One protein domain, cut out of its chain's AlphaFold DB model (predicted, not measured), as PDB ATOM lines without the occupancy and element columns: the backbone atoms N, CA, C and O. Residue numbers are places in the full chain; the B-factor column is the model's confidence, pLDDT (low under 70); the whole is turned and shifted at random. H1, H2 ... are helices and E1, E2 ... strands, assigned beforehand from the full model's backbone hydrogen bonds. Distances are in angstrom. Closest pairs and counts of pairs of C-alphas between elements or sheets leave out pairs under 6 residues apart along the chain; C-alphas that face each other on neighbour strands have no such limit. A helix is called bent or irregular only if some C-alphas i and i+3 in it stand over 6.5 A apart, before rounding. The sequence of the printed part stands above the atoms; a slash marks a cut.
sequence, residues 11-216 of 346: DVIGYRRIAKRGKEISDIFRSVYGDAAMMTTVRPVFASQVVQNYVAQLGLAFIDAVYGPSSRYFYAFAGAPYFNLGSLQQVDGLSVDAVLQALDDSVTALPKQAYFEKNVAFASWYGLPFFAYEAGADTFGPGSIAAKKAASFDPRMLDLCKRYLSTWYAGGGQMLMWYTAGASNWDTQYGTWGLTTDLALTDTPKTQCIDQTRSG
ATOM      1  N   ASP A  11     146.635 127.201 161.951       92.00
ATOM      2  CA  ASP A  11     145.610 128.242 162.101       92.00
ATOM      3  C   ASP A  11     144.414 127.763 162.928       92.00
ATOM      4  O   ASP A  11     143.932 128.472 163.809       92.00
ATOM      5  N   VAL A  12     143.973 126.518 162.712       94.38
ATOM      6  CA  VAL A  12     142.871 125.921 163.481       94.38
ATOM      7  C   VAL A  12     143.247 125.850 164.957       94.38
ATOM      8  O   VAL A  12     142.464 126.241 165.825       94.38
ATOM      9  N   ILE A  13     144.466 125.394 165.254       96.38
ATOM     10  CA  ILE A  13     144.984 125.341 166.623       96.38
ATOM     11  C   ILE A  13     145.133 126.751 167.211       96.38
ATOM     12  O   ILE A  13     144.786 126.960 168.376       96.38
ATOM     13  N   GLY A  14     145.594 127.718 166.417       94.94
ATOM     14  CA  GLY A  14     145.740 129.121 166.798       94.94
ATOM     15  C   GLY A  14     144.418 129.747 167.241       94.94
ATOM     16  O   GLY A  14     144.317 130.236 168.368       94.94
ATOM     17  N   TYR A  15     143.372 129.654 166.419       94.25
ATOM     18  CA  TYR A  15     142.058 130.216 166.748       94.25
ATOM     19  C   TYR A  15     141.408 129.534 167.959       94.25
ATOM     20  O   TYR A  15     140.846 130.200 168.832       94.25
ATOM     21  N   ARG A  16     141.574 128.213 168.103       96.31
ATOM     22  CA  ARG A  16     141.137 127.491 169.312       96.31
ATOM     23  C   ARG A  16     141.892 127.937 170.559       96.31
ATOM     24  O   ARG A  16     141.303 128.025 171.636       96.31
ATOM     25  N   ARG A  17     143.188 128.243 170.440       96.19
ATOM     26  CA  ARG A  17     144.000 128.750 171.554       96.19
ATOM     27  C   ARG A  17     143.510 130.115 172.033       96.19
ATOM     28  O   ARG A  17     143.493 130.327 173.243       96.19
ATOM     29  N   ILE A  18     143.078 130.997 171.130       94.88
ATOM     30  CA  ILE A  18     142.476 132.293 171.492       94.88
ATOM     31  C   ILE A  18     141.224 132.068 172.349       94.88
ATOM     32  O   ILE A  18     141.128 132.609 173.450       94.88
ATOM     33  N   ALA A  19     140.315 131.190 171.912       96.38
ATOM     34  CA  ALA A  19     139.116 130.862 172.683       96.38
ATOM     35  C   ALA A  19     139.446 130.200 174.031       96.38
ATOM     36  O   ALA A  19     138.912 130.606 175.065       96.38
ATOM     37  N   LYS A  20     140.393 129.248 174.056       97.69
ATOM     38  CA  LYS A  20     140.893 128.637 175.300       97.69
ATOM     39  C   LYS A  20     141.396 129.700 176.271       97.69
ATOM     40  O   LYS A  20     141.078 129.636 177.455       97.69
ATOM     41  N   ARG A  21     142.156 130.683 175.779       97.31
ATOM     42  CA  ARG A  21     142.696 131.746 176.626       97.31
ATOM     43  C   ARG A  21     141.600 132.663 177.162       97.31
ATOM     44  O   ARG A  21     141.641 133.006 178.338       97.31
ATOM     45  N   GLY A  22     140.600 132.999 176.346       96.75
ATOM     46  CA  GLY A  22     139.415 133.732 176.800       96.75
ATOM     47  C   GLY A  22     138.664 132.996 177.915       96.75
ATOM     48  O   GLY A  22     138.312 133.597 178.930       96.75
ATOM     49  N   LYS A  23     138.504 131.674 177.782       97.81
ATOM     50  CA  LYS A  23     137.916 130.821 178.824       97.81
ATOM     51  C   LYS A  23     138.743 130.822 180.111       97.81
ATOM     52  O   LYS A  23     138.185 130.983 181.188       97.81
ATOM     53  N   GLU A  24     140.065 130.684 180.017       98.31
ATOM     54  CA  GLU A  24     140.957 130.740 181.188       98.31
ATOM     55  C   GLU A  24     140.874 132.089 181.913       98.31
ATOM     56  O   GLU A  24     140.867 132.123 183.139       98.31
ATOM     57  N   ILE A  25     140.767 133.199 181.176       98.06
ATOM     58  CA  ILE A  25     140.551 134.528 181.766       98.06
ATOM     59  C   ILE A  25     139.210 134.569 182.512       98.06
ATOM     60  O   ILE A  25     139.164 135.037 183.648       98.06
ATOM     61  N   SER A  26     138.139 134.033 181.915       98.38
ATOM     62  CA  SER A  26     136.830 133.904 182.574       98.38
ATOM     63  C   SER A  26     136.924 133.122 183.889       98.38
ATOM     64  O   SER A  26     136.388 133.566 184.901       98.38
ATOM     65  N   ASP A  27     137.654 132.004 183.910       98.50
ATOM     66  CA  ASP A  27     137.854 131.209 185.127       98.50
ATOM     67  C   ASP A  27     138.663 131.948 186.196       98.50
ATOM     68  O   ASP A  27     138.346 131.840 187.380       98.50
ATOM     69  N   ILE A  28     139.691 132.711 185.804       98.50
ATOM     70  CA  ILE A  28     140.484 133.518 186.743       98.50
ATOM     71  C   ILE A  28     139.577 134.533 187.435       98.50
ATOM     72  O   ILE A  28     139.533 134.571 188.665       98.50
ATOM     73  N   PHE A  29     138.794 135.302 186.673       98.50
ATOM     74  CA  PHE A  29     137.836 136.237 187.265       98.50
ATOM     75  C   PHE A  29     136.808 135.521 188.142       98.50
ATOM     76  O   PHE A  29     136.524 135.980 189.247       98.50
ATOM     77  N   ARG A  30     136.318 134.358 187.711       98.12
ATOM     78  CA  ARG A  30     135.388 133.535 188.491       98.12
ATOM     79  C   ARG A  30     135.986 133.055 189.811       98.12
ATOM     80  O   ARG A  30     135.267 132.992 190.801       98.12
ATOM     81  N   SER A  31     137.283 132.753 189.852       98.38
ATOM     82  CA  SER A  31     137.972 132.347 191.084       98.38
ATOM     83  C   SER A  31     138.110 133.482 192.106       98.38
ATOM     84  O   SER A  31     138.176 133.214 193.301       98.38
ATOM     85  N   VAL A  32     138.117 134.737 191.643       98.12
ATOM     86  CA  VAL A  32     138.258 135.931 192.490       98.12
ATOM     87  C   VAL A  32     136.897 136.475 192.923       98.12
ATOM     88  O   VAL A  32     136.698 136.781 194.094       98.12
ATOM     89  N   TYR A  33     135.955 136.594 191.985       97.88
ATOM     90  CA  TYR A  33     134.652 137.227 192.211       97.88
ATOM     91  C   TYR A  33     133.533 136.230 192.556       97.88
ATOM     92  O   TYR A  33     132.463 136.639 193.004       97.88
ATOM     93  N   GLY A  34     133.762 134.930 192.359       97.94
ATOM     94  CA  GLY A  34     132.747 133.890 192.507       97.94
ATOM     95  C   GLY A  34     131.813 133.777 191.298       97.94
ATOM     96  O   GLY A  34     131.691 134.683 190.475       97.94
ATOM     97  N   ASP A  35     131.127 132.636 191.187       97.31
ATOM     98  CA  ASP A  35     130.263 132.310 190.042       97.31
ATOM     99  C   ASP A  35     129.091 133.294 189.876       97.31
ATOM    100  O   ASP A  35     128.788 133.701 188.758       97.31
ATOM    101  N   ALA A  36     128.500 133.751 190.986       97.19
ATOM    102  CA  ALA A  36     127.346 134.656 190.993       97.19
ATOM    103  C   ALA A  36     127.640 136.061 190.424       97.19
ATOM    104  O   ALA A  36     126.734 136.736 189.931       97.19
ATOM    105  N   ALA A  37     128.897 136.507 190.489       97.75
ATOM    106  CA  ALA A  37     129.331 137.796 189.950       97.75
ATOM    107  C   ALA A  37     129.682 137.730 188.453       97.75
ATOM    108  O   ALA A  37     129.834 138.763 187.791       97.75
ATOM    109  N   MET A  38     129.828 136.523 187.902       97.94
ATOM    110  CA  MET A  38     130.090 136.335 186.482       97.94
ATOM    111  C   MET A  38     128.808 136.536 185.680       97.94
ATOM    112  O   MET A  38     127.716 136.202 186.124       97.94
ATOM    113  N   MET A  39     128.945 137.098 184.479       95.38
ATOM    114  CA  MET A  39     127.842 137.481 183.583       95.38
ATOM    115  C   MET A  39     126.944 138.612 184.114       95.38
ATOM    116  O   MET A  39     126.098 139.124 183.385       95.38
ATOM    117  N   THR A  40     127.173 139.084 185.337       95.62
ATOM    118  CA  THR A  40     126.460 140.208 185.951       95.62
ATOM    119  C   THR A  40     127.399 141.395 186.134       95.62
ATOM    120  O   THR A  40     127.236 142.393 185.429       95.62
ATOM    121  N   THR A  41     128.407 141.259 186.998       96.50
ATOM    122  CA  THR A  41     129.446 142.258 187.281       96.50
ATOM    123  C   THR A  41     130.640 142.101 186.347       96.50
ATOM    124  O   THR A  41     131.060 143.069 185.719       96.50
ATOM    125  N   VAL A  42     131.168 140.881 186.211       97.69
ATOM    126  CA  VAL A  42     132.264 140.581 185.279       97.69
ATOM    127  C   VAL A  42     131.697 139.899 184.042       97.69
ATOM    128  O   VAL A  42     131.128 138.811 184.125       97.69
ATOM    129  N   ARG A  43     131.868 140.527 182.876       97.31
ATOM    130  CA  ARG A  43     131.304 140.071 181.597       97.31
ATOM    131  C   ARG A  43     132.411 139.844 180.566       97.31
ATOM    132  O   ARG A  43     132.709 140.752 179.795       97.31
ATOM    133  N   PRO A  44     133.049 138.661 180.540       97.31
ATOM    134  CA  PRO A  44     134.013 138.334 179.496       97.31
ATOM    135  C   PRO A  44     133.324 138.328 178.128       97.31
ATOM    136  O   PRO A  44     132.305 137.665 177.960       97.31
ATOM    137  N   VAL A  45     133.871 139.038 177.147       97.12
ATOM    138  CA  VAL A  45     133.319 139.111 175.785       97.12
ATOM    139  C   VAL A  45     134.273 138.411 174.825       97.12
ATOM    140  O   VAL A  45     135.474 138.682 174.837       97.12
ATOM    141  N   PHE A  46     133.752 137.507 173.995       97.12
ATOM    142  CA  PHE A  46     134.538 136.859 172.951       97.12
ATOM    143  C   PHE A  46     134.480 137.691 171.667       97.12
ATOM    144  O   PHE A  46     133.481 137.678 170.949       97.12
ATOM    145  N   ALA A  47     135.543 138.446 171.402       94.69
ATOM    146  CA  ALA A  47     135.639 139.347 170.259       94.69
ATOM    147  C   ALA A  47     136.323 138.683 169.052       94.69
ATOM    148  O   ALA A  47     137.294 137.941 169.203       94.69
ATOM    149  N   SER A  48     135.834 138.981 167.848       92.56
ATOM    150  CA  SER A  48     136.432 138.566 166.575       92.56
ATOM    151  C   SER A  48     136.203 139.625 165.496       92.56
ATOM    152  O   SER A  48     135.422 140.559 165.658       92.56
ATOM    153  N   GLN A  49     136.866 139.475 164.354       90.25
ATOM    154  CA  GLN A  49     136.570 140.268 163.164       90.25
ATOM    155  C   GLN A  49     135.146 139.980 162.669       90.25
ATOM    156  O   GLN A  49     134.784 138.819 162.462       90.25
ATOM    157  N   VAL A  50     134.355 141.039 162.462       90.38
ATOM    158  CA  VAL A  50     132.916 140.946 162.141       90.38
ATOM    159  C   VAL A  50     132.645 140.271 160.792       90.38
ATOM    160  O   VAL A  50     131.602 139.656 160.603       90.38
ATOM    161  N   VAL A  51     133.618 140.328 159.876       89.56
ATOM    162  CA  VAL A  51     133.545 139.708 158.544       89.56
ATOM    163  C   VAL A  51     134.187 138.317 158.461       89.56
ATOM    164  O   VAL A  51     134.196 137.702 157.400       89.56
ATOM    165  N   GLN A  52     134.732 137.799 159.568       87.38
ATOM    166  CA  GLN A  52     135.471 136.529 159.610       87.38
ATOM    167  C   GLN A  52     134.877 135.559 160.642       87.38
ATOM    168  O   GLN A  52     135.567 135.069 161.539       87.38
ATOM    169  N   ASN A  53     133.588 135.235 160.506       84.56
ATOM    170  CA  ASN A  53     132.867 134.366 161.450       84.56
ATOM    171  C   ASN A  53     133.523 132.986 161.628       84.56
ATOM    172  O   ASN A  53     133.396 132.388 162.692       84.56
ATOM    173  N   TYR A  54     134.247 132.483 160.621       88.94
ATOM    174  CA  TYR A  54     134.947 131.195 160.696       88.94
ATOM    175  C   TYR A  54     135.952 131.134 161.857       88.94
ATOM    176  O   TYR A  54     136.049 130.115 162.542       88.94
ATOM    177  N   VAL A  55     136.656 132.239 162.127       90.69
ATOM    178  CA  VAL A  55     137.608 132.336 163.244       90.69
ATOM    179  C   VAL A  55     136.890 132.134 164.575       90.69
ATOM    180  O   VAL A  55     137.294 131.301 165.391       90.69
ATOM    181  N   ALA A  56     135.777 132.845 164.765       93.31
ATOM    182  CA  ALA A  56     134.964 132.718 165.962       93.31
ATOM    183  C   ALA A  56     134.341 131.318 166.080       93.31
ATOM    184  O   ALA A  56     134.305 130.746 167.169       93.31
ATOM    185  N   GLN A  57     133.912 130.737 164.955       93.88
ATOM    186  CA  GLN A  57     133.310 129.408 164.893       93.88
ATOM    187  C   GLN A  57     134.268 128.314 165.344       93.88
ATOM    188  O   GLN A  57     133.873 127.467 166.142       93.88
ATOM    189  N   LEU A  58     135.521 128.335 164.887       95.00
ATOM    190  CA  LEU A  58     136.528 127.383 165.354       95.00
ATOM    191  C   LEU A  58     136.763 127.484 166.863       95.00
ATOM    192  O   LEU A  58     136.978 126.461 167.515       95.00
ATOM    193  N   GLY A  59     136.727 128.706 167.398       95.81
ATOM    194  CA  GLY A  59     136.892 128.986 168.817       95.81
ATOM    195  C   GLY A  59     135.737 128.459 169.665       95.81
ATOM    196  O   GLY A  59     135.955 127.612 170.529       95.81
ATOM    197  N   LEU A  60     134.512 128.930 169.414       96.38
ATOM    198  CA  LEU A  60     133.344 128.578 170.229       96.38
ATOM    199  C   LEU A  60     132.933 127.110 170.066       96.38
ATOM    200  O   LEU A  60     132.612 126.468 171.062       96.38
ATOM    201  N   ALA A  61     133.049 126.524 168.867       95.50
ATOM    202  CA  ALA A  61     132.785 125.093 168.682       95.50
ATOM    203  C   ALA A  61     133.742 124.222 169.510       95.50
ATOM    204  O   ALA A  61     133.340 123.207 170.075       95.50
ATOM    205  N   PHE A  62     135.012 124.630 169.608       97.38
ATOM    206  CA  PHE A  62     135.984 123.966 170.471       97.38
ATOM    207  C   PHE A  62     135.631 124.119 171.955       97.38
ATOM    208  O   PHE A  62     135.745 123.147 172.701       97.38
ATOM    209  N   ILE A  63     135.208 125.313 172.387       97.88
ATOM    210  CA  ILE A  63     134.796 125.537 173.777       97.88
ATOM    211  C   ILE A  63     133.601 124.654 174.132       97.88
ATOM    212  O   ILE A  63     133.705 123.897 175.095       97.88
ATOM    213  N   ASP A  64     132.548 124.665 173.314       96.38
ATOM    214  CA  ASP A  64     131.361 123.825 173.503       96.38
ATOM    215  C   ASP A  64     131.718 122.339 173.588       96.38
ATOM    216  O   ASP A  64     131.306 121.651 174.524       96.38
ATOM    217  N   ALA A  65     132.530 121.848 172.648       95.88
ATOM    218  CA  ALA A  65     132.867 120.431 172.560       95.88
ATOM    219  C   ALA A  65     133.756 119.930 173.710       95.88
ATOM    220  O   ALA A  65     133.676 118.760 174.077       95.88
ATOM    221  N   VAL A  66     134.633 120.779 174.256       97.50
ATOM    222  CA  VAL A  66     135.666 120.353 175.220       97.50
ATOM    223  C   VAL A  66     135.363 120.790 176.650       97.50
ATOM    224  O   VAL A  66     135.758 120.106 177.594       97.50
ATOM    225  N   TYR A  67     134.690 121.925 176.829       97.06
ATOM    226  CA  TYR A  67     134.468 122.551 178.133       97.06
ATOM    227  C   TYR A  67     132.988 122.782 178.462       97.06
ATOM    228  O   TYR A  67     132.693 123.285 179.551       97.06
ATOM    229  N   GLY A  68     132.073 122.412 177.563       96.00
ATOM    230  CA  GLY A  68     130.645 122.684 177.694       96.00
ATOM    231  C   GLY A  68     130.259 124.083 177.197       96.00
ATOM    232  O   GLY A  68     131.099 124.787 176.639       96.00
ATOM    233  N   PRO A  69     128.995 124.499 177.404       96.25
ATOM    234  CA  PRO A  69     128.408 125.650 176.721       96.25
ATOM    235  C   PRO A  69     129.240 126.929 176.842       96.25
ATOM    236  O   PRO A  69     129.563 127.373 177.946       96.25
ATOM    237  N   SER A  70     129.534 127.559 175.707       96.69
ATOM    238  CA  SER A  70     130.322 128.791 175.615       96.69
ATOM    239  C   SER A  70     129.741 129.931 176.452       96.69
ATOM    240  O   SER A  70     130.502 130.700 177.041       96.69
ATOM    241  N   SER A  71     128.414 129.995 176.588       96.62
ATOM    242  CA  SER A  71     127.693 130.958 177.435       96.62
ATOM    243  C   SER A  71     128.019 130.859 178.931       96.62
ATOM    244  O   SER A  71     127.794 131.806 179.681       96.62
ATOM    245  N   ARG A  72     128.628 129.756 179.392       96.88
ATOM    246  CA  ARG A  72     129.191 129.667 180.749       96.88
ATOM    247  C   ARG A  72     130.404 130.583 180.924       96.88
ATOM    248  O   ARG A  72     130.641 131.094 182.021       96.88
ATOM    249  N   TYR A  73     131.197 130.749 179.870       98.12
ATOM    250  CA  TYR A  73     132.500 131.413 179.917       98.12
ATOM    251  C   TYR A  73     132.465 132.822 179.338       98.12
ATOM    252  O   TYR A  73     133.225 133.675 179.801       98.12
ATOM    253  N   PHE A  74     131.577 133.072 178.382       98.38
ATOM    254  CA  PHE A  74     131.448 134.347 177.693       98.38
ATOM    255  C   PHE A  74     130.044 134.913 177.862       98.38
ATOM    256  O   PHE A  74     129.057 134.193 177.763       98.38
ATOM    257  N   TYR A  75     129.976 136.219 178.095       98.19
ATOM    258  CA  TYR A  75     128.739 136.979 178.203       98.19
ATOM    259  C   TYR A  75     128.158 137.327 176.838       98.19
ATOM    260  O   TYR A  75     126.947 137.391 176.692       98.19
ATOM    261  N   ALA A  76     129.023 137.588 175.857       97.94
ATOM    262  CA  ALA A  76     128.645 138.013 174.518       97.94
ATOM    263  C   ALA A  76     129.683 137.562 173.489       97.94
ATOM    264  O   ALA A  76     130.863 137.384 173.812       97.94
ATOM    265  N   PHE A  77     129.238 137.443 172.242       97.69
ATOM    266  CA  PHE A  77     130.102 137.466 171.068       97.69
ATOM    267  C   PHE A  77     130.142 138.898 170.525       97.69
ATOM    268  O   PHE A  77     129.110 139.567 170.520       97.69
ATOM    269  N   ALA A  78     131.299 139.385 170.074       97.31
ATOM    270  CA  ALA A  78     131.413 140.757 169.586       97.31
ATOM    271  C   ALA A  78     132.214 140.913 168.290       97.31
ATOM    272  O   ALA A  78     133.216 140.232 168.073       97.31
ATOM    273  N   GLY A  79     131.776 141.871 167.471       96.19
ATOM    274  CA  GLY A  79     132.440 142.335 166.250       96.19
ATOM    275  C   GLY A  79     132.709 143.842 166.270       96.19
ATOM    276  O   GLY A  79     132.401 144.514 167.251       96.19
ATOM    277  N   ALA A  80     133.259 144.368 165.176       95.50
ATOM    278  CA  ALA A  80     133.564 145.786 164.982       95.50
ATOM    279  C   ALA A  80     132.887 146.333 163.707       95.50
ATOM    280  O   ALA A  80     133.472 146.251 162.624       95.50
ATOM    281  N   PRO A  81     131.634 146.820 163.773       96.12
ATOM    282  CA  PRO A  81     130.888 147.251 162.593       96.12
ATOM    283  C   PRO A  81     131.089 148.745 162.296       96.12
ATOM    284  O   PRO A  81     130.168 149.536 162.475       96.12
ATOM    285  N   TYR A  82     132.271 149.162 161.848       96.06
ATOM    286  CA  TYR A  82     132.489 150.548 161.412       96.06
ATOM    287  C   TYR A  82     131.729 150.877 160.117       96.06
ATOM    288  O   TYR A  82     131.574 150.015 159.252       96.06
ATOM    289  N   PHE A  83     131.310 152.135 159.958       97.25
ATOM    290  CA  PHE A  83     130.910 152.688 158.658       97.25
ATOM    291  C   PHE A  83     132.004 153.635 158.160       97.25
ATOM    292  O   PHE A  83     132.552 154.413 158.944       97.25
ATOM    293  N   ASN A  84     132.372 153.537 156.882       96.50
ATOM    294  CA  ASN A  84     133.583 154.163 156.348       96.50
ATOM    295  C   ASN A  84     133.441 154.618 154.890       96.50
ATOM    296  O   ASN A  84     132.371 154.547 154.300       96.50
ATOM    297  N   LEU A  85     134.537 155.112 154.312       97.56
ATOM    298  CA  LEU A  85     134.579 155.629 152.941       97.56
ATOM    299  C   LEU A  85     134.893 154.550 151.883       97.56
ATOM    300  O   LEU A  85     135.058 154.866 150.705       97.56
ATOM    301  N   GLY A  86     135.041 153.281 152.274       94.31
ATOM    302  CA  GLY A  86     135.432 152.193 151.378       94.31
ATOM    303  C   GLY A  86     136.738 152.491 150.636       94.31
ATOM    304  O   GLY A  86     137.756 152.834 151.240       94.31
ATOM    305  N   SER A  87     136.711 152.399 149.305       94.94
ATOM    306  CA  SER A  87     137.863 152.721 148.450       94.94
ATOM    307  C   SER A  87     138.259 154.204 148.474       94.94
ATOM    308  O   SER A  87     139.375 154.532 148.074       94.94
ATOM    309  N   LEU A  88     137.397 155.097 148.975       97.38
ATOM    310  CA  LEU A  88     137.662 156.536 149.056       97.38
ATOM    311  C   LEU A  88     138.462 156.941 150.309       97.38
ATOM    312  O   LEU A  88     138.876 158.093 150.410       97.38
ATOM    313  N   GLN A  89     138.756 156.016 151.237       95.88
ATOM    314  CA  GLN A  89     139.562 156.276 152.452       95.88
ATOM    315  C   GLN A  89     140.917 156.946 152.141       95.88
ATOM    316  O   GLN A  89     141.427 157.739 152.929       95.88
ATOM    317  N   GLN A  90     141.512 156.626 150.992       96.88
ATOM    318  CA  GLN A  90     142.860 157.061 150.606       96.88
ATOM    319  C   GLN A  90     142.850 158.171 149.539       96.88
ATOM    320  O   GLN A  90     143.912 158.579 149.083       96.88
ATOM    321  N   VAL A  91     141.673 158.636 149.108       97.88
ATOM    322  CA  VAL A  91     141.535 159.544 147.961       97.88
ATOM    323  C   VAL A  91     141.643 161.006 148.400       97.88
ATOM    324  O   VAL A  91     140.968 161.443 149.335       97.88
ATOM    325  N   ASP A  92     142.486 161.770 147.705       97.81
ATOM    326  CA  ASP A  92     142.597 163.224 147.850       97.81
ATOM    327  C   ASP A  92     141.574 163.983 146.996       97.81
ATOM    328  O   ASP A  92     141.037 163.466 146.019       97.81
ATOM    329  N   GLY A  93     141.315 165.240 147.369       97.88
ATOM    330  CA  GLY A  93     140.411 166.130 146.636       97.88
ATOM    331  C   GLY A  93     138.919 165.847 146.839       97.88
ATOM    332  O   GLY A  93     138.100 166.401 146.107       97.88
ATOM    333  N   LEU A  94     138.541 165.022 147.821       98.62
ATOM    334  CA  LEU A  94     137.136 164.815 148.172       98.62
ATOM    335  C   LEU A  94     136.548 166.092 148.777       98.62
ATOM    336  O   LEU A  94     137.159 166.736 149.632       98.62
ATOM    337  N   SER A  95     135.327 166.430 148.370       98.75
ATOM    338  CA  SER A  95     134.521 167.436 149.058       98.75
ATOM    339  C   SER A  95     133.915 166.863 150.345       98.75
ATOM    340  O   SER A  95     133.836 165.647 150.529       98.75
ATOM    341  N   VAL A  96     133.430 167.742 151.226       98.75
ATOM    342  CA  VAL A  96     132.656 167.343 152.417       98.75
ATOM    343  C   VAL A  96     131.435 166.504 152.027       98.75
ATOM    344  O   VAL A  96     131.174 165.474 152.646       98.75
ATOM    345  N   ASP A  97     130.737 166.891 150.956       98.81
ATOM    346  CA  ASP A  97     129.575 166.159 150.443       98.81
ATOM    347  C   ASP A  97     129.941 164.755 149.955       98.81
ATOM    348  O   ASP A  97     129.226 163.803 150.250       98.81
ATOM    349  N   ALA A  98     131.077 164.602 149.266       98.69
ATOM    350  CA  ALA A  98     131.545 163.295 148.814       98.69
ATOM    351  C   ALA A  98     131.882 162.372 149.997       98.69
ATOM    352  O   ALA A  98     131.568 161.183 149.960       98.69
ATOM    353  N   VAL A  99     132.478 162.915 151.066       98.75
ATOM    354  CA  VAL A  99     132.741 162.153 152.296       98.75
ATOM    355  C   VAL A  99     131.436 161.708 152.956       98.75
ATOM    356  O   VAL A  99     131.298 160.536 153.304       98.75
ATOM    357  N   LEU A 100     130.475 162.619 153.127       98.75
ATOM    358  CA  LEU A 100     129.193 162.303 153.761       98.75
ATOM    359  C   LEU A 100     128.381 161.300 152.942       98.75
ATOM    360  O   LEU A 100     127.828 160.377 153.530       98.75
ATOM    361  N   GLN A 101     128.367 161.425 151.613       98.62
ATOM    362  CA  GLN A 101     127.706 160.458 150.736       98.62
ATOM    363  C   GLN A 101     128.341 159.067 150.851       98.62
ATOM    364  O   GLN A 101     127.626 158.080 150.977       98.62
ATOM    365  N   ALA A 102     129.673 158.970 150.881       98.50
ATOM    366  CA  ALA A 102     130.353 157.683 151.023       98.50
ATOM    367  C   ALA A 102     130.041 157.000 152.368       98.50
ATOM    368  O   ALA A 102     129.795 155.794 152.421       98.50
ATOM    369  N   LEU A 103     130.007 157.776 153.457       98.62
ATOM    370  CA  LEU A 103     129.585 157.274 154.764       98.62
ATOM    371  C   LEU A 103     128.103 156.859 154.752       98.62
ATOM    372  O   LEU A 103     127.749 155.839 155.346       98.62
ATOM    373  N   ASP A 104     127.245 157.612 154.058       98.31
ATOM    374  CA  ASP A 104     125.824 157.299 153.891       98.31
ATOM    375  C   ASP A 104     125.608 155.955 153.182       98.31
ATOM    376  O   ASP A 104     124.880 155.092 153.698       98.31
ATOM    377  N   ASP A 105     126.320 155.749 152.075       98.25
ATOM    378  CA  ASP A 105     126.338 154.509 151.302       98.25
ATOM    379  C   ASP A 105     126.839 153.335 152.155       98.25
ATOM    380  O   ASP A 105     126.258 152.244 152.130       98.25
ATOM    381  N   SER A 106     127.878 153.557 152.970       98.00
ATOM    382  CA  SER A 106     128.406 152.543 153.886       98.00
ATOM    383  C   SER A 106     127.375 152.120 154.929       98.00
ATOM    384  O   SER A 106     127.158 150.923 155.105       98.00
ATOM    385  N   VAL A 107     126.659 153.058 155.563       98.00
ATOM    386  CA  VAL A 107     125.583 152.720 156.515       98.00
ATOM    387  C   VAL A 107     124.448 151.949 155.833       98.00
ATOM    388  O   VAL A 107     123.882 151.032 156.429       98.00
ATOM    389  N   THR A 108     124.131 152.275 154.578       97.25
ATOM    390  CA  THR A 108     123.124 151.554 153.783       97.25
ATOM    391  C   THR A 108     123.549 150.110 153.496       97.25
ATOM    392  O   THR A 108     122.740 149.187 153.603       97.25
ATOM    393  N   ALA A 109     124.822 149.891 153.169       96.31
ATOM    394  CA  ALA A 109     125.362 148.568 152.863       96.31
ATOM    395  C   ALA A 109     125.741 147.745 154.111       96.31
ATOM    396  O   ALA A 109     125.917 146.525 154.013       96.31
ATOM    397  N   LEU A 110     125.844 148.392 155.276       95.69
ATOM    398  CA  LEU A 110     126.414 147.839 156.502       95.69
ATOM    399  C   LEU A 110     125.836 146.481 156.927       95.69
ATOM    400  O   LEU A 110     126.643 145.593 157.205       95.69
ATOM    401  N   PRO A 111     124.504 146.238 156.936       94.50
ATOM    402  CA  PRO A 111     123.973 144.945 157.374       94.50
ATOM    403  C   PRO A 111     124.530 143.759 156.586       94.50
ATOM    404  O   PRO A 111     124.780 142.704 157.164       94.50
ATOM    405  N   LYS A 112     124.756 143.948 155.278       93.19
ATOM    406  CA  LYS A 112     125.330 142.926 154.395       93.19
ATOM    407  C   LYS A 112     126.853 142.906 154.479       93.19
ATOM    408  O   LYS A 112     127.441 141.836 154.564       93.19
ATOM    409  N   GLN A 113     127.500 144.073 154.470       92.38
ATOM    410  CA  GLN A 113     128.966 144.165 154.498       92.38
ATOM    411  C   GLN A 113     129.569 143.625 155.798       92.38
ATOM    412  O   GLN A 113     130.619 142.994 155.762       92.38
ATOM    413  N   ALA A 114     128.896 143.838 156.929       93.12
ATOM    414  CA  ALA A 114     129.311 143.354 158.242       93.12
ATOM    415  C   ALA A 114     128.570 142.070 158.671       93.12
ATOM    416  O   ALA A 114     128.603 141.713 159.847       93.12
ATOM    417  N   TYR A 115     127.887 141.383 157.747       94.81
ATOM    418  CA  TYR A 115     127.183 140.114 157.987       94.81
ATOM    419  C   TYR A 115     126.347 140.097 159.279       94.81
ATOM    420  O   TYR A 115     126.516 139.215 160.127       94.81
ATOM    421  N   PHE A 116     125.491 141.101 159.490       95.19
ATOM    422  CA  PHE A 116     124.728 141.225 160.739       95.19
ATOM    423  C   PHE A 116     123.893 139.978 161.008       95.19
ATOM    424  O   PHE A 116     123.974 139.415 162.097       95.19
ATOM    425  N   GLU A 117     123.160 139.499 160.003       95.31
ATOM    426  CA  GLU A 117     122.313 138.322 160.161       95.31
ATOM    427  C   GLU A 117     123.139 137.086 160.527       95.31
ATOM    428  O   GLU A 117     122.829 136.396 161.500       95.31
ATOM    429  N   LYS A 118     124.241 136.840 159.810       95.81
ATOM    430  CA  LYS A 118     125.153 135.733 160.118       95.81
ATOM    431  C   LYS A 118     125.754 135.819 161.516       95.81
ATOM    432  O   LYS A 118     125.901 134.795 162.177       95.81
ATOM    433  N   ASN A 119     126.134 137.013 161.965       97.06
ATOM    434  CA  ASN A 119     126.718 137.214 163.289       97.06
ATOM    435  C   ASN A 119     125.687 137.026 164.406       97.06
ATOM    436  O   ASN A 119     126.004 136.395 165.411       97.06
ATOM    437  N   VAL A 120     124.450 137.492 164.220       97.12
ATOM    438  CA  VAL A 120     123.365 137.259 165.183       97.12
ATOM    439  C   VAL A 120     122.987 135.779 165.222       97.12
ATOM    440  O   VAL A 120     122.849 135.230 166.313       97.12
ATOM    441  N   ALA A 121     122.895 135.106 164.071       97.12
ATOM    442  CA  ALA A 121     122.647 133.666 164.009       97.12
ATOM    443  C   ALA A 121     123.765 132.854 164.676       97.12
ATOM    444  O   ALA A 121     123.519 131.905 165.424       97.12
ATOM    445  N   PHE A 122     125.012 133.257 164.448       96.94
ATOM    446  CA  PHE A 122     126.164 132.664 165.101       96.94
ATOM    447  C   PHE A 122     126.126 132.868 166.621       96.94
ATOM    448  O   PHE A 122     126.310 131.911 167.367       96.94
ATOM    449  N   ALA A 123     125.862 134.087 167.093       97.38
ATOM    450  CA  ALA A 123     125.811 134.387 168.520       97.38
ATOM    451  C   ALA A 123     124.677 133.614 169.216       97.38
ATOM    452  O   ALA A 123     124.921 132.929 170.213       97.38
ATOM    453  N   SER A 124     123.466 133.634 168.648       97.19
ATOM    454  CA  SER A 124     122.305 132.936 169.209       97.19
ATOM    455  C   SER A 124     122.476 131.415 169.207       97.19
ATOM    456  O   SER A 124     122.040 130.763 170.155       97.19
ATOM    457  N   TRP A 125     123.200 130.849 168.227       97.31
ATOM    458  CA  TRP A 125     123.563 129.429 168.220       97.31
ATOM    459  C   TRP A 125     124.278 129.005 169.509       97.31
ATOM    460  O   TRP A 125     123.983 127.941 170.041       97.31
ATOM    461  N   TYR A 126     125.169 129.849 170.035       96.88
ATOM    462  CA  TYR A 126     125.905 129.603 171.283       96.88
ATOM    463  C   TYR A 126     125.226 130.200 172.527       96.88
ATOM    464  O   TYR A 126     125.819 130.216 173.608       96.88
ATOM    465  N   GLY A 127     123.995 130.707 172.396       95.62
ATOM    466  CA  GLY A 127     123.275 131.369 173.486       95.62
ATOM    467  C   GLY A 127     123.930 132.677 173.940       95.62
ATOM    468  O   GLY A 127     123.872 133.007 175.123       95.62
ATOM    469  N   LEU A 128     124.582 133.395 173.024       97.06
ATOM    470  CA  LEU A 128     125.253 134.668 173.277       97.06
ATOM    471  C   LEU A 128     124.514 135.824 172.574       97.06
ATOM    472  O   LEU A 128     124.047 135.659 171.447       97.06
ATOM    473  N   PRO A 129     124.440 137.023 173.178       96.69
ATOM    474  CA  PRO A 129     124.111 138.248 172.461       96.69
ATOM    475  C   PRO A 129     125.256 138.676 171.530       96.69
ATOM    476  O   PRO A 129     126.425 138.360 171.776       96.69
ATOM    477  N   PHE A 130     124.918 139.435 170.480       97.50
ATOM    478  CA  PHE A 130     125.886 140.016 169.548       97.50
ATOM    479  C   PHE A 130     126.155 141.489 169.875       97.50
ATOM    480  O   PHE A 130     125.265 142.335 169.784       97.50
ATOM    481  N   PHE A 131     127.382 141.787 170.297       98.06
ATOM    482  CA  PHE A 131     127.841 143.118 170.695       98.06
ATOM    483  C   PHE A 131     128.761 143.732 169.636       98.06
ATOM    484  O   PHE A 131     129.339 143.034 168.801       98.06
ATOM    485  N   ALA A 132     128.945 145.045 169.713       97.50
ATOM    486  CA  ALA A 132     130.009 145.743 169.008       97.50
ATOM    487  C   ALA A 132     131.067 146.192 170.023       97.50
ATOM    488  O   ALA A 132     130.780 147.083 170.819       97.50
ATOM    489  N   TYR A 133     132.251 145.557 170.035       96.12
ATOM    490  CA  TYR A 133     133.337 145.914 170.973       96.12
ATOM    491  C   TYR A 133     134.016 147.237 170.618       96.12
ATOM    492  O   TYR A 133     134.622 147.872 171.474       96.12
ATOM    493  N   GLU A 134     133.872 147.648 169.368       95.12
ATOM    494  CA  GLU A 134     134.199 148.968 168.862       95.12
ATOM    495  C   GLU A 134     133.295 149.278 167.667       95.12
ATOM    496  O   GLU A 134     132.773 148.370 167.018       95.12
ATOM    497  N   ALA A 135     133.079 150.557 167.395       95.88
ATOM    498  CA  ALA A 135     132.151 151.036 166.385       95.88
ATOM    499  C   ALA A 135     132.366 152.530 166.131       95.88
ATOM    500  O   ALA A 135     132.980 153.233 166.940       95.88
ATOM    501  N   GLY A 136     131.775 153.025 165.047       95.38
ATOM    502  CA  GLY A 136     131.663 154.449 164.765       95.38
ATOM    503  C   GLY A 136     132.023 154.819 163.334       95.38
ATOM    504  O   GLY A 136     132.127 153.959 162.457       95.38
ATOM    505  N   ALA A 137     132.191 156.123 163.117       95.31
ATOM    506  CA  ALA A 137     132.626 156.678 161.842       95.31
ATOM    507  C   ALA A 137     134.124 156.425 161.655       95.31
ATOM    508  O   ALA A 137     134.939 157.007 162.371       95.31
ATOM    509  N   ASP A 138     134.483 155.590 160.686       95.38
ATOM    510  CA  ASP A 138     135.867 155.323 160.324       95.38
ATOM    511  C   ASP A 138     136.259 156.098 159.060       95.38
ATOM    512  O   ASP A 138     135.913 155.744 157.935       95.38
ATOM    513  N   THR A 139     136.996 157.186 159.270       96.75
ATOM    514  CA  THR A 139     137.516 158.064 158.214       96.75
ATOM    515  C   THR A 139     139.031 157.926 158.034       96.75
ATOM    516  O   THR A 139     139.701 158.861 157.591       96.75
ATOM    517  N   PHE A 140     139.592 156.770 158.402       96.44
ATOM    518  CA  PHE A 140     141.013 156.454 158.290       96.44
ATOM    519  C   PHE A 140     141.639 156.784 156.917       96.44
ATOM    520  O   PHE A 140     141.002 156.807 155.867       96.44
ATOM    521  N   GLY A 141     142.944 157.027 156.913       96.94
ATOM    522  CA  GLY A 141     143.748 157.245 155.719       96.94
ATOM    523  C   GLY A 141     144.119 158.714 155.478       96.94
ATOM    524  O   GLY A 141     143.420 159.624 155.932       96.94
ATOM    525  N   PRO A 142     145.226 158.950 154.752       96.62
ATOM    526  CA  PRO A 142     145.832 160.260 154.537       96.62
ATOM    527  C   PRO A 142     145.043 161.158 153.577       96.62
ATOM    528  O   PRO A 142     145.238 162.369 153.600       96.62
ATOM    529  N   GLY A 143     144.159 160.588 152.753       96.62
ATOM    530  CA  GLY A 143     143.415 161.339 151.746       96.62
ATOM    531  C   GLY A 143     142.388 162.294 152.356       96.62
ATOM    532  O   GLY A 143     141.634 161.907 153.254       96.62
ATOM    533  N   SER A 144     142.324 163.526 151.847       98.31
ATOM    534  CA  SER A 144     141.257 164.506 152.134       98.31
ATOM    535  C   SER A 144     140.969 164.763 153.630       98.31
ATOM    536  O   SER A 144     139.814 164.963 154.015       98.31
ATOM    537  N   ILE A 145     142.001 164.786 154.489       98.50
ATOM    538  CA  ILE A 145     141.870 164.943 155.959       98.50
ATOM    539  C   ILE A 145     140.965 166.126 156.343       98.50
ATOM    540  O   ILE A 145     140.050 165.969 157.153       98.50
ATOM    541  N   ALA A 146     141.158 167.294 155.720       98.44
ATOM    542  CA  ALA A 146     140.357 168.485 156.010       98.44
ATOM    543  C   ALA A 146     138.859 168.280 155.713       98.44
ATOM    544  O   ALA A 146     138.012 168.672 156.517       98.44
ATOM    545  N   ALA A 147     138.523 167.618 154.600       98.69
ATOM    546  CA  ALA A 147     137.139 167.322 154.239       98.69
ATOM    547  C   ALA A 147     136.513 166.286 155.184       98.69
ATOM    548  O   ALA A 147     135.365 166.445 155.589       98.69
ATOM    549  N   LYS A 148     137.273 165.265 155.601       98.62
ATOM    550  CA  LYS A 148     136.825 164.256 156.578       98.62
ATOM    551  C   LYS A 148     136.554 164.852 157.958       98.62
ATOM    552  O   LYS A 148     135.547 164.525 158.594       98.62
ATOM    553  N   LYS A 149     137.420 165.765 158.409       98.38
ATOM    554  CA  LYS A 149     137.213 166.542 159.635       98.38
ATOM    555  C   LYS A 149     135.965 167.414 159.526       98.38
ATOM    556  O   LYS A 149     135.109 167.340 160.402       98.38
ATOM    557  N   ALA A 150     135.829 168.184 158.446       98.62
ATOM    558  CA  ALA A 150     134.665 169.039 158.225       98.62
ATOM    559  C   ALA A 150     133.355 168.230 158.156       98.62
ATOM    560  O   ALA A 150     132.396 168.584 158.832       98.62
ATOM    561  N   ALA A 151     133.341 167.086 157.464       98.56
ATOM    562  CA  ALA A 151     132.204 166.162 157.444       98.56
ATOM    563  C   ALA A 151     131.829 165.643 158.840       98.56
ATOM    564  O   ALA A 151     130.656 165.465 159.140       98.56
ATOM    565  N   SER A 152     132.810 165.430 159.723       97.75
ATOM    566  CA  SER A 152     132.562 164.966 161.096       97.75
ATOM    567  C   SER A 152     131.925 166.028 162.001       97.75
ATOM    568  O   SER A 152     131.324 165.669 163.016       97.75
ATOM    569  N   PHE A 153     132.052 167.311 161.642       98.19
ATOM    570  CA  PHE A 153     131.365 168.436 162.283       98.19
ATOM    571  C   PHE A 153     130.073 168.853 161.568       98.19
ATOM    572  O   PHE A 153     129.281 169.595 162.144       98.19
ATOM    573  N   ASP A 154     129.851 168.395 160.336       98.56
ATOM    574  CA  ASP A 154     128.663 168.731 159.556       98.56
ATOM    575  C   ASP A 154     127.389 168.218 160.259       98.56
ATOM    576  O   ASP A 154     127.359 167.060 160.691       98.56
ATOM    577  N   PRO A 155     126.314 169.025 160.365       98.25
ATOM    578  CA  PRO A 155     125.064 168.599 160.994       98.25
ATOM    579  C   PRO A 155     124.483 167.296 160.427       98.25
ATOM    580  O   PRO A 155     123.882 166.528 161.175       98.25
ATOM    581  N   ARG A 156     124.712 166.985 159.141       98.50
ATOM    582  CA  ARG A 156     124.258 165.731 158.508       98.50
ATOM    583  C   ARG A 156     124.870 164.479 159.146       98.50
ATOM    584  O   ARG A 156     124.283 163.401 159.068       98.50
ATOM    585  N   MET A 157     126.010 164.605 159.829       98.56
ATOM    586  CA  MET A 157     126.626 163.507 160.581       98.56
ATOM    587  C   MET A 157     125.744 163.026 161.745       98.56
ATOM    588  O   MET A 157     125.810 161.851 162.110       98.56
ATOM    589  N   LEU A 158     124.896 163.890 162.318       97.81
ATOM    590  CA  LEU A 158     123.952 163.493 163.366       97.81
ATOM    591  C   LEU A 158     122.959 162.457 162.829       97.81
ATOM    592  O   LEU A 158     122.818 161.377 163.404       97.81
ATOM    593  N   ASP A 159     122.303 162.766 161.712       97.12
ATOM    594  CA  ASP A 159     121.307 161.879 161.108       97.12
ATOM    595  C   ASP A 159     121.942 160.576 160.622       97.12
ATOM    596  O   ASP A 159     121.391 159.493 160.838       97.12
ATOM    597  N   LEU A 160     123.144 160.663 160.051       98.12
ATOM    598  CA  LEU A 160     123.920 159.501 159.637       98.12
ATOM    599  C   LEU A 160     124.264 158.586 160.819       98.12
ATOM    600  O   LEU A 160     124.039 157.378 160.753       98.12
ATOM    601  N   CYS A 161     124.745 159.158 161.924       97.56
ATOM    602  CA  CYS A 161     125.044 158.416 163.145       97.56
ATOM    603  C   CYS A 161     123.782 157.775 163.749       97.56
ATOM    604  O   CYS A 161     123.800 156.602 164.126       97.56
ATOM    605  N   LYS A 162     122.653 158.494 163.781       96.94
ATOM    606  CA  LYS A 162     121.374 157.947 164.262       96.94
ATOM    607  C   LYS A 162     120.888 156.801 163.385       96.94
ATOM    608  O   LYS A 162     120.419 155.789 163.903       96.94
ATOM    609  N   ARG A 163     121.022 156.926 162.062       97.19
ATOM    610  CA  ARG A 163     120.685 155.858 161.116       97.19
ATOM    611  C   ARG A 163     121.601 154.652 161.290       97.19
ATOM    612  O   ARG A 163     121.099 153.538 161.312       97.19
ATOM    613  N   TYR A 164     122.898 154.862 161.493       98.00
ATOM    614  CA  TYR A 164     123.859 153.803 161.802       98.00
ATOM    615  C   TYR A 164     123.472 153.011 163.058       98.00
ATOM    616  O   TYR A 164     123.314 151.791 162.991       98.00
ATOM    617  N   LEU A 165     123.244 153.699 164.180       97.19
ATOM    618  CA  LEU A 165     122.825 153.053 165.426       97.19
ATOM    619  C   LEU A 165     121.469 152.366 165.254       97.19
ATOM    620  O   LEU A 165     121.288 151.234 165.697       97.19
ATOM    621  N   SER A 166     120.537 153.001 164.540       96.00
ATOM    622  CA  SER A 166     119.236 152.402 164.257       96.00
ATOM    623  C   SER A 166     119.360 151.103 163.455       96.00
ATOM    624  O   SER A 166     118.764 150.090 163.819       96.00
ATOM    625  N   THR A 167     120.196 151.099 162.416       96.38
ATOM    626  CA  THR A 167     120.514 149.923 161.600       96.38
ATOM    627  C   THR A 167     121.146 148.807 162.434       96.38
ATOM    628  O   THR A 167     120.762 147.649 162.276       96.38
ATOM    629  N   TRP A 168     122.064 149.134 163.348       96.94
ATOM    630  CA  TRP A 168     122.683 148.170 164.263       96.94
ATOM    631  C   TRP A 168     121.654 147.477 165.166       96.94
ATOM    632  O   TRP A 168     121.548 146.248 165.154       96.94
ATOM    633  N   TYR A 169     120.851 148.254 165.897       96.25
ATOM    634  CA  TYR A 169     119.863 147.703 166.828       96.25
ATOM    635  C   TYR A 169     118.726 146.972 166.104       96.25
ATOM    636  O   TYR A 169     118.335 145.874 166.504       96.25
ATOM    637  N   ALA A 170     118.238 147.526 164.990       94.81
ATOM    638  CA  ALA A 170     117.226 146.868 164.169       94.81
ATOM    639  C   ALA A 170     117.741 145.543 163.581       94.81
ATOM    640  O   ALA A 170     116.966 144.599 163.449       94.81
ATOM    641  N   GLY A 171     119.036 145.451 163.268       94.19
ATOM    642  CA  GLY A 171     119.689 144.239 162.769       94.19
ATOM    643  C   GLY A 171     119.939 143.154 163.822       94.19
ATOM    644  O   GLY A 171     120.488 142.113 163.479       94.19
ATOM    645  N   GLY A 172     119.558 143.372 165.086       94.62
ATOM    646  CA  GLY A 172     119.766 142.421 166.184       94.62
ATOM    647  C   GLY A 172     121.075 142.596 166.948       94.62
ATOM    648  O   GLY A 172     121.351 141.824 167.870       94.62
ATOM    649  N   GLY A 173     121.858 143.617 166.602       96.06
ATOM    650  CA  GLY A 173     122.961 144.073 167.426       96.06
ATOM    651  C   GLY A 173     122.461 144.595 168.775       96.06
ATOM    652  O   GLY A 173     121.390 145.194 168.876       96.06
ATOM    653  N   GLN A 174     123.224 144.342 169.833       95.12
ATOM    654  CA  GLN A 174     122.897 144.783 171.189       95.12
ATOM    655  C   GLN A 174     123.884 145.856 171.656       95.12
ATOM    656  O   GLN A 174     124.042 146.866 170.978       95.12
ATOM    657  N   MET A 175     124.532 145.702 172.815       95.25
ATOM    658  CA  MET A 175     125.460 146.713 173.327       95.25
ATOM    659  C   MET A 175     126.518 147.070 172.276       95.25
ATOM    660  O   MET A 175     127.142 146.190 171.684       95.25
ATOM    661  N   LEU A 176     126.707 148.373 172.071       95.69
ATOM    662  CA  LEU A 176     127.676 148.936 171.145       95.69
ATOM    663  C   LEU A 176     128.587 149.892 171.901       95.69
ATOM    664  O   LEU A 176     128.119 150.792 172.598       95.69
ATOM    665  N   MET A 177     129.886 149.675 171.762       95.62
ATOM    666  CA  MET A 177     130.926 150.543 172.290       95.62
ATOM    667  C   MET A 177     131.431 151.423 171.153       95.62
ATOM    668  O   MET A 177     132.031 150.933 170.202       95.62
ATOM    669  N   TRP A 178     131.168 152.727 171.233       95.81
ATOM    670  CA  TRP A 178     131.789 153.682 170.319       95.81
ATOM    671  C   TRP A 178     133.291 153.740 170.612       95.81
ATOM    672  O   TRP A 178     133.661 153.857 171.781       95.81
ATOM    673  N   TYR A 179     134.140 153.660 169.582       95.06
ATOM    674  CA  TYR A 179     135.584 153.429 169.744       95.06
ATOM    675  C   TYR A 179     136.244 154.402 170.731       95.06
ATOM    676  O   TYR A 179     136.924 153.981 171.665       95.06
ATOM    677  N   THR A 180     135.969 155.702 170.581       94.31
ATOM    678  CA  THR A 180     136.480 156.736 171.488       94.31
ATOM    679  C   THR A 180     135.348 157.654 171.943       94.31
ATOM    680  O   THR A 180     134.884 158.507 171.190       94.31
ATOM    681  N   ALA A 181     134.925 157.523 173.202       88.44
ATOM    682  CA  ALA A 181     133.894 158.378 173.806       88.44
ATOM    683  C   ALA A 181     134.356 159.830 174.071       88.44
ATOM    684  O   ALA A 181     133.540 160.683 174.404       88.44
ATOM    685  N   GLY A 182     135.657 160.113 173.960       88.69
ATOM    686  CA  GLY A 182     136.252 161.414 174.272       88.69
ATOM    687  C   GLY A 182     136.792 162.176 173.060       88.69
ATOM    688  O   GLY A 182     136.444 161.908 171.905       88.69
ATOM    689  N   ALA A 183     137.669 163.134 173.360       94.56
ATOM    690  CA  ALA A 183     138.374 163.934 172.373       94.56
ATOM    691  C   ALA A 183     139.480 163.137 171.662       94.56
ATOM    692  O   ALA A 183     140.179 162.330 172.274       94.56
ATOM    693  N   SER A 184     139.663 163.391 170.367       95.00
ATOM    694  CA  SER A 184     140.758 162.833 169.562       95.00
ATOM    695  C   SER A 184     141.221 163.841 168.510       95.00
ATOM    696  O   SER A 184     140.481 164.758 168.161       95.00
ATOM    697  N   ASN A 185     142.435 163.671 167.982       95.31
ATOM    698  CA  ASN A 185     142.958 164.557 166.945       95.31
ATOM    699  C   ASN A 185     142.442 164.156 165.549       95.31
ATOM    700  O   ASN A 185     142.856 163.134 165.002       95.31
ATOM    701  N   TRP A 186     141.571 164.989 164.969       96.75
ATOM    702  CA  TRP A 186     140.968 164.780 163.644       96.75
ATOM    703  C   TRP A 186     141.778 165.378 162.483       96.75
ATOM    704  O   TRP A 186     141.352 165.278 161.337       96.75
ATOM    705  N   ASP A 187     142.936 165.985 162.747       96.94
ATOM    706  CA  ASP A 187     143.852 166.522 161.728       96.94
ATOM    707  C   ASP A 187     144.928 165.494 161.318       96.94
ATOM    708  O   ASP A 187     146.029 165.848 160.901       96.94
ATOM    709  N   THR A 188     144.634 164.198 161.463       96.00
ATOM    710  CA  THR A 188     145.569 163.101 161.178       96.00
ATOM    711  C   THR A 188     144.938 162.046 160.275       96.00
ATOM    712  O   THR A 188     143.723 161.978 160.116       96.00
ATOM    713  N   GLN A 189     145.771 161.157 159.732       95.81
ATOM    714  CA  GLN A 189     145.315 159.990 158.972       95.81
ATOM    715  C   GLN A 189     144.587 158.931 159.822       95.81
ATOM    716  O   GLN A 189     144.072 157.964 159.270       95.81
ATOM    717  N   TYR A 190     144.553 159.059 161.152       93.88
ATOM    718  CA  TYR A 190     143.939 158.067 162.047       93.88
ATOM    719  C   TYR A 190     142.436 158.299 162.262       93.88
ATOM    720  O   TYR A 190     141.867 157.842 163.246       93.88
ATOM    721  N   GLY A 191     141.797 158.991 161.316       93.06
ATOM    722  CA  GLY A 191     140.354 159.156 161.247       93.06
ATOM    723  C   GLY A 191     139.754 160.001 162.372       93.06
ATOM    724  O   GLY A 191     140.432 160.608 163.201       93.06
ATOM    725  N   THR A 192     138.427 160.044 162.379       96.19
ATOM    726  CA  THR A 192     137.611 160.845 163.291       96.19
ATOM    727  C   THR A 192     136.826 159.959 164.257       96.19
ATOM    728  O   THR A 192     135.640 160.175 164.492       96.19
ATOM    729  N   TRP A 193     137.477 158.951 164.846       95.12
ATOM    730  CA  TRP A 193     136.798 157.971 165.703       95.12
ATOM    731  C   TRP A 193     136.293 158.539 167.041       95.12
ATOM    732  O   TRP A 193     135.343 158.002 167.602       95.12
ATOM    733  N   GLY A 194     136.886 159.619 167.566       95.69
ATOM    734  CA  GLY A 194     136.384 160.297 168.774       95.69
ATOM    735  C   GLY A 194     135.012 160.927 168.585       95.69
ATOM    736  O   GLY A 194     134.649 161.288 167.467       95.69
ATOM    737  N   LEU A 195     134.252 161.114 169.664       96.50
ATOM    738  CA  LEU A 195     132.996 161.876 169.609       96.50
ATOM    739  C   LEU A 195     133.249 163.368 169.357       96.50
ATOM    740  O   LEU A 195     132.446 164.028 168.698       96.50
ATOM    741  N   THR A 196     134.399 163.880 169.794       96.81
ATOM    742  CA  THR A 196     134.779 165.292 169.674       96.81
ATOM    743  C   THR A 196     136.285 165.462 169.405       96.81
ATOM    744  O   THR A 196     137.046 164.489 169.428       96.81
ATOM    745  N   THR A 197     136.723 166.692 169.133       96.81
ATOM    746  CA  THR A 197     138.146 167.088 169.115       96.81
ATOM    747  C   THR A 197     138.600 167.726 170.419       96.81
ATOM    748  O   THR A 197     139.796 167.789 170.679       96.81
ATOM    749  N   ASP A 198     137.659 168.194 171.234       95.44
ATOM    750  CA  ASP A 198     137.911 168.880 172.498       95.44
ATOM    751  C   ASP A 198     136.800 168.505 173.485       95.44
ATOM    752  O   ASP A 198     135.622 168.522 173.134       95.44
ATOM    753  N   LEU A 199     137.168 168.154 174.719       93.81
ATOM    754  CA  LEU A 199     136.207 167.804 175.767       93.81
ATOM    755  C   LEU A 199     135.303 168.984 176.159       93.81
ATOM    756  O   LEU A 199     134.236 168.755 176.721       93.81
ATOM    757  N   ALA A 200     135.699 170.223 175.849       95.69
ATOM    758  CA  ALA A 200     134.860 171.408 176.015       95.69
ATOM    759  C   ALA A 200     133.745 171.520 174.955       95.69
ATOM    760  O   ALA A 200     132.760 172.220 175.179       95.69
ATOM    761  N   LEU A 201     133.872 170.830 173.813       93.81
ATOM    762  CA  LEU A 201     132.843 170.772 172.774       93.81
ATOM    763  C   LEU A 201     131.901 169.599 173.059       93.81
ATOM    764  O   LEU A 201     132.163 168.459 172.663       93.81
ATOM    765  N   THR A 202     130.807 169.884 173.763       91.81
ATOM    766  CA  THR A 202     129.843 168.877 174.238       91.81
ATOM    767  C   THR A 202     128.664 168.650 173.293       91.81
ATOM    768  O   THR A 202     127.791 167.844 173.589       91.81
ATOM    769  N   ASP A 203     128.598 169.361 172.170       95.06
ATOM    770  CA  ASP A 203     127.449 169.379 171.261       95.06
ATOM    771  C   ASP A 203     127.809 168.987 169.821       95.06
ATOM    772  O   ASP A 203     127.047 169.256 168.895       95.06
ATOM    773  N   THR A 204     128.936 168.300 169.610       97.06
ATOM    774  CA  THR A 204     129.279 167.767 168.284       97.06
ATOM    775  C   THR A 204     128.193 166.803 167.778       97.06
ATOM    776  O   THR A 204     127.565 166.112 168.588       97.06
ATOM    777  N   PRO A 205     127.995 166.656 166.451       97.88
ATOM    778  CA  PRO A 205     126.951 165.779 165.905       97.88
ATOM    779  C   PRO A 205     126.994 164.341 166.445       97.88
ATOM    780  O   PRO A 205     125.960 163.741 166.739       97.88
ATOM    781  N   LYS A 206     128.199 163.787 166.640       96.88
ATOM    782  CA  LYS A 206     128.385 162.451 167.225       96.88
ATOM    783  C   LYS A 206     128.043 162.407 168.716       96.88
ATOM    784  O   LYS A 206     127.422 161.440 169.143       96.88
ATOM    785  N   THR A 207     128.382 163.436 169.495       96.81
ATOM    786  CA  THR A 207     127.991 163.512 170.916       96.81
ATOM    787  C   THR A 207     126.471 163.575 171.046       96.81
ATOM    788  O   THR A 207     125.878 162.737 171.719       96.81
ATOM    789  N   GLN A 208     125.827 164.463 170.280       96.94
ATOM    790  CA  GLN A 208     124.367 164.567 170.231       96.94
ATOM    791  C   GLN A 208     123.702 163.241 169.828       96.94
ATOM    792  O   GLN A 208     122.696 162.852 170.414       96.94
ATOM    793  N   CYS A 209     124.263 162.526 168.849       96.25
ATOM    794  CA  CYS A 209     123.772 161.215 168.426       96.25
ATOM    795  C   CYS A 209     123.808 160.178 169.558       96.25
ATOM    796  O   CYS A 209     122.819 159.468 169.775       96.25
ATOM    797  N   ILE A 210     124.928 160.087 170.284       95.12
ATOM    798  CA  ILE A 210     125.071 159.159 171.410       95.12
ATOM    799  C   ILE A 210     124.105 159.533 172.532       95.12
ATOM    800  O   ILE A 210     123.399 158.657 173.029       95.12
ATOM    801  N   ASP A 211     124.011 160.813 172.888       94.69
ATOM    802  CA  ASP A 211     123.116 161.276 173.948       94.69
ATOM    803  C   ASP A 211     121.649 161.004 173.609       94.69
ATOM    804  O   ASP A 211     120.939 160.396 174.412       94.69
ATOM    805  N   GLN A 212     121.216 161.339 172.388       94.44
ATOM    806  CA  GLN A 212     119.857 161.061 171.915       94.44
ATOM    807  C   GLN A 212     119.549 159.562 171.889       94.44
ATOM    808  O   GLN A 212     118.435 159.158 172.223       94.44
ATOM    809  N   THR A 213     120.519 158.727 171.510       93.19
ATOM    810  CA  THR A 213     120.338 157.268 171.490       93.19
ATOM    811  C   THR A 213     120.236 156.701 172.902       93.19
ATOM    812  O   THR A 213     119.403 155.838 173.156       93.19
ATOM    813  N   ARG A 214     121.040 157.208 173.843       92.12
ATOM    814  CA  ARG A 214     121.001 156.796 175.254       92.12
ATOM    815  C   ARG A 214     119.727 157.248 175.967       92.12
ATOM    816  O   ARG A 214     119.275 156.544 176.864       92.12
ATOM    817  N   SER A 215     119.173 158.405 175.599       93.50
ATOM    818  CA  SER A 215     117.922 158.927 176.168       93.50
ATOM    819  C   SER A 215     116.663 158.396 175.479       93.50
ATOM    820  O   SER A 215     115.566 158.521 176.019       93.50
ATOM    821  N   GLY A 216     116.801 157.884 174.256       90.38
ATOM    822  CA  GLY A 216     115.696 157.447 173.412       90.38
ATOM    823  C   GLY A 216     115.333 155.973 173.582       90.38
ATOM    824  O   GLY A 216     116.015 155.197 174.248       90.38
TER     825      GLY A 216
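What this domain is: This is residues 11 to 216 of the 346 residues of an uncharacterized protein of Malikia spinosa (UniProt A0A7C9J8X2). The domain is an elongated body of two lobes. In one, the small sheet E1 E2 E3 has H1, H2 and H5 packed on it; in the other, H4 and H7 run side by side along the long axis, with H6 across the first residues of H4 and H8 packed on H7 and on the strand pair E4 E5. The printed part has 206 residues, mostly helix by class, with eight named helices and five named strands in the order H1 E1 H2 E2 H3 H4 H5 E3 H6 H7 E4 E5 H8; both sheets, E1 E2 E3 and E4 E5, are all parallel. The whole is compact, with a radius of gyration of the C-alphas of 18.7 A, and spans 54 by 34 by 29 A.

How they stand to each other: H1, residues 11 to 33, touches H2, residues 53 to 67, at a steep tilt of 56 degrees, the same way; the closest C-alphas, of Arg 16 and Gly 59, are 4.5 A apart. E1, residues 45 to 47, is the parallel neighbour of E2, residues 76 to 79, with N 46 and O 76 at 2.9 A. E2 is in turn parallel to E3, residues 130 to 132, with N 131 and O 77 at 2.8 A. E1, H2, E2 form a strand-helix-strand unit, two parallel neighbour strands with a helix between, and its crossover is right-handed; E2, E3 and the helices H3, residues 86 to 90, H4, residues 96 to 113, and H5, residues 116 to 125, form another. The sheet with H1, H2 and H5 makes two layers, helices on one face of a sheet. H2 touches H5 with residues 53 to 57 alone, at a shallow tilt of 4 degrees; the closest C-alphas, of Asn 53 and Asn 119, are 7.0 A apart. H4, the hub, only just touches H3, with 3 pairs of C-alphas within 8 A, the closest those of Gly 86 and Ser 106, 7.5 A apart. With residues 96 to 100 alone H4 touches H6, residues 145 to 153, about perpendicular at 74 degrees; the C-alphas of Val 96 and Ala 147 are closest, 4.8 A apart. H4 touches H7, residues 156 to 170, at a shallow tilt of 3 degrees, the same way, closest at the C-alphas of Val 107 and Tyr 164, 5.7 A. H7 touches H8, residues 205 to 215, at a steep tilt of 39 degrees, closest at the C-alphas of Leu 158 and Pro 205, 4.5 A. E4, residues 180 to 183, is parallel to E5, residues 194 to 196, with N 195 and O 180 at 3.1 A. In H1, H2, H5, H6, H7 and H8 every O i to N i+4 pair is within hydrogen-bond range; H4 has 12 of 14, and H3 0 of 1, with 1 of 2 O i to N i+3 pairs.

Where its parts are: H1 is 33.3 A long from C-alpha 11 at (145.610, 128.242, 162.101), H2 20.5 A, H4 23.6 A, H7 20.9 A, and H8 15.3 A, ending at C-alpha 215 at (117.922, 158.927, 176.168). H3 is only just irregular, with C-alphas 87 and 90 7.0 A apart; H4 is irregular, with C-alphas 108 and 111 7.6 A apart, and has a kink of 35 degrees near residue 107.

The domain as a whole: The C-alphas of Gly 34 and Gly 93 are the two farthest apart, 56.6 A. The printed part has no cut. The links H1 to E1 and E3 to H6 are long; residues 137 to 138, in the second, pair parallel with residues 83 to 84. The mean pLDDT of the printed part is 96.2, and no printed residue is under 70.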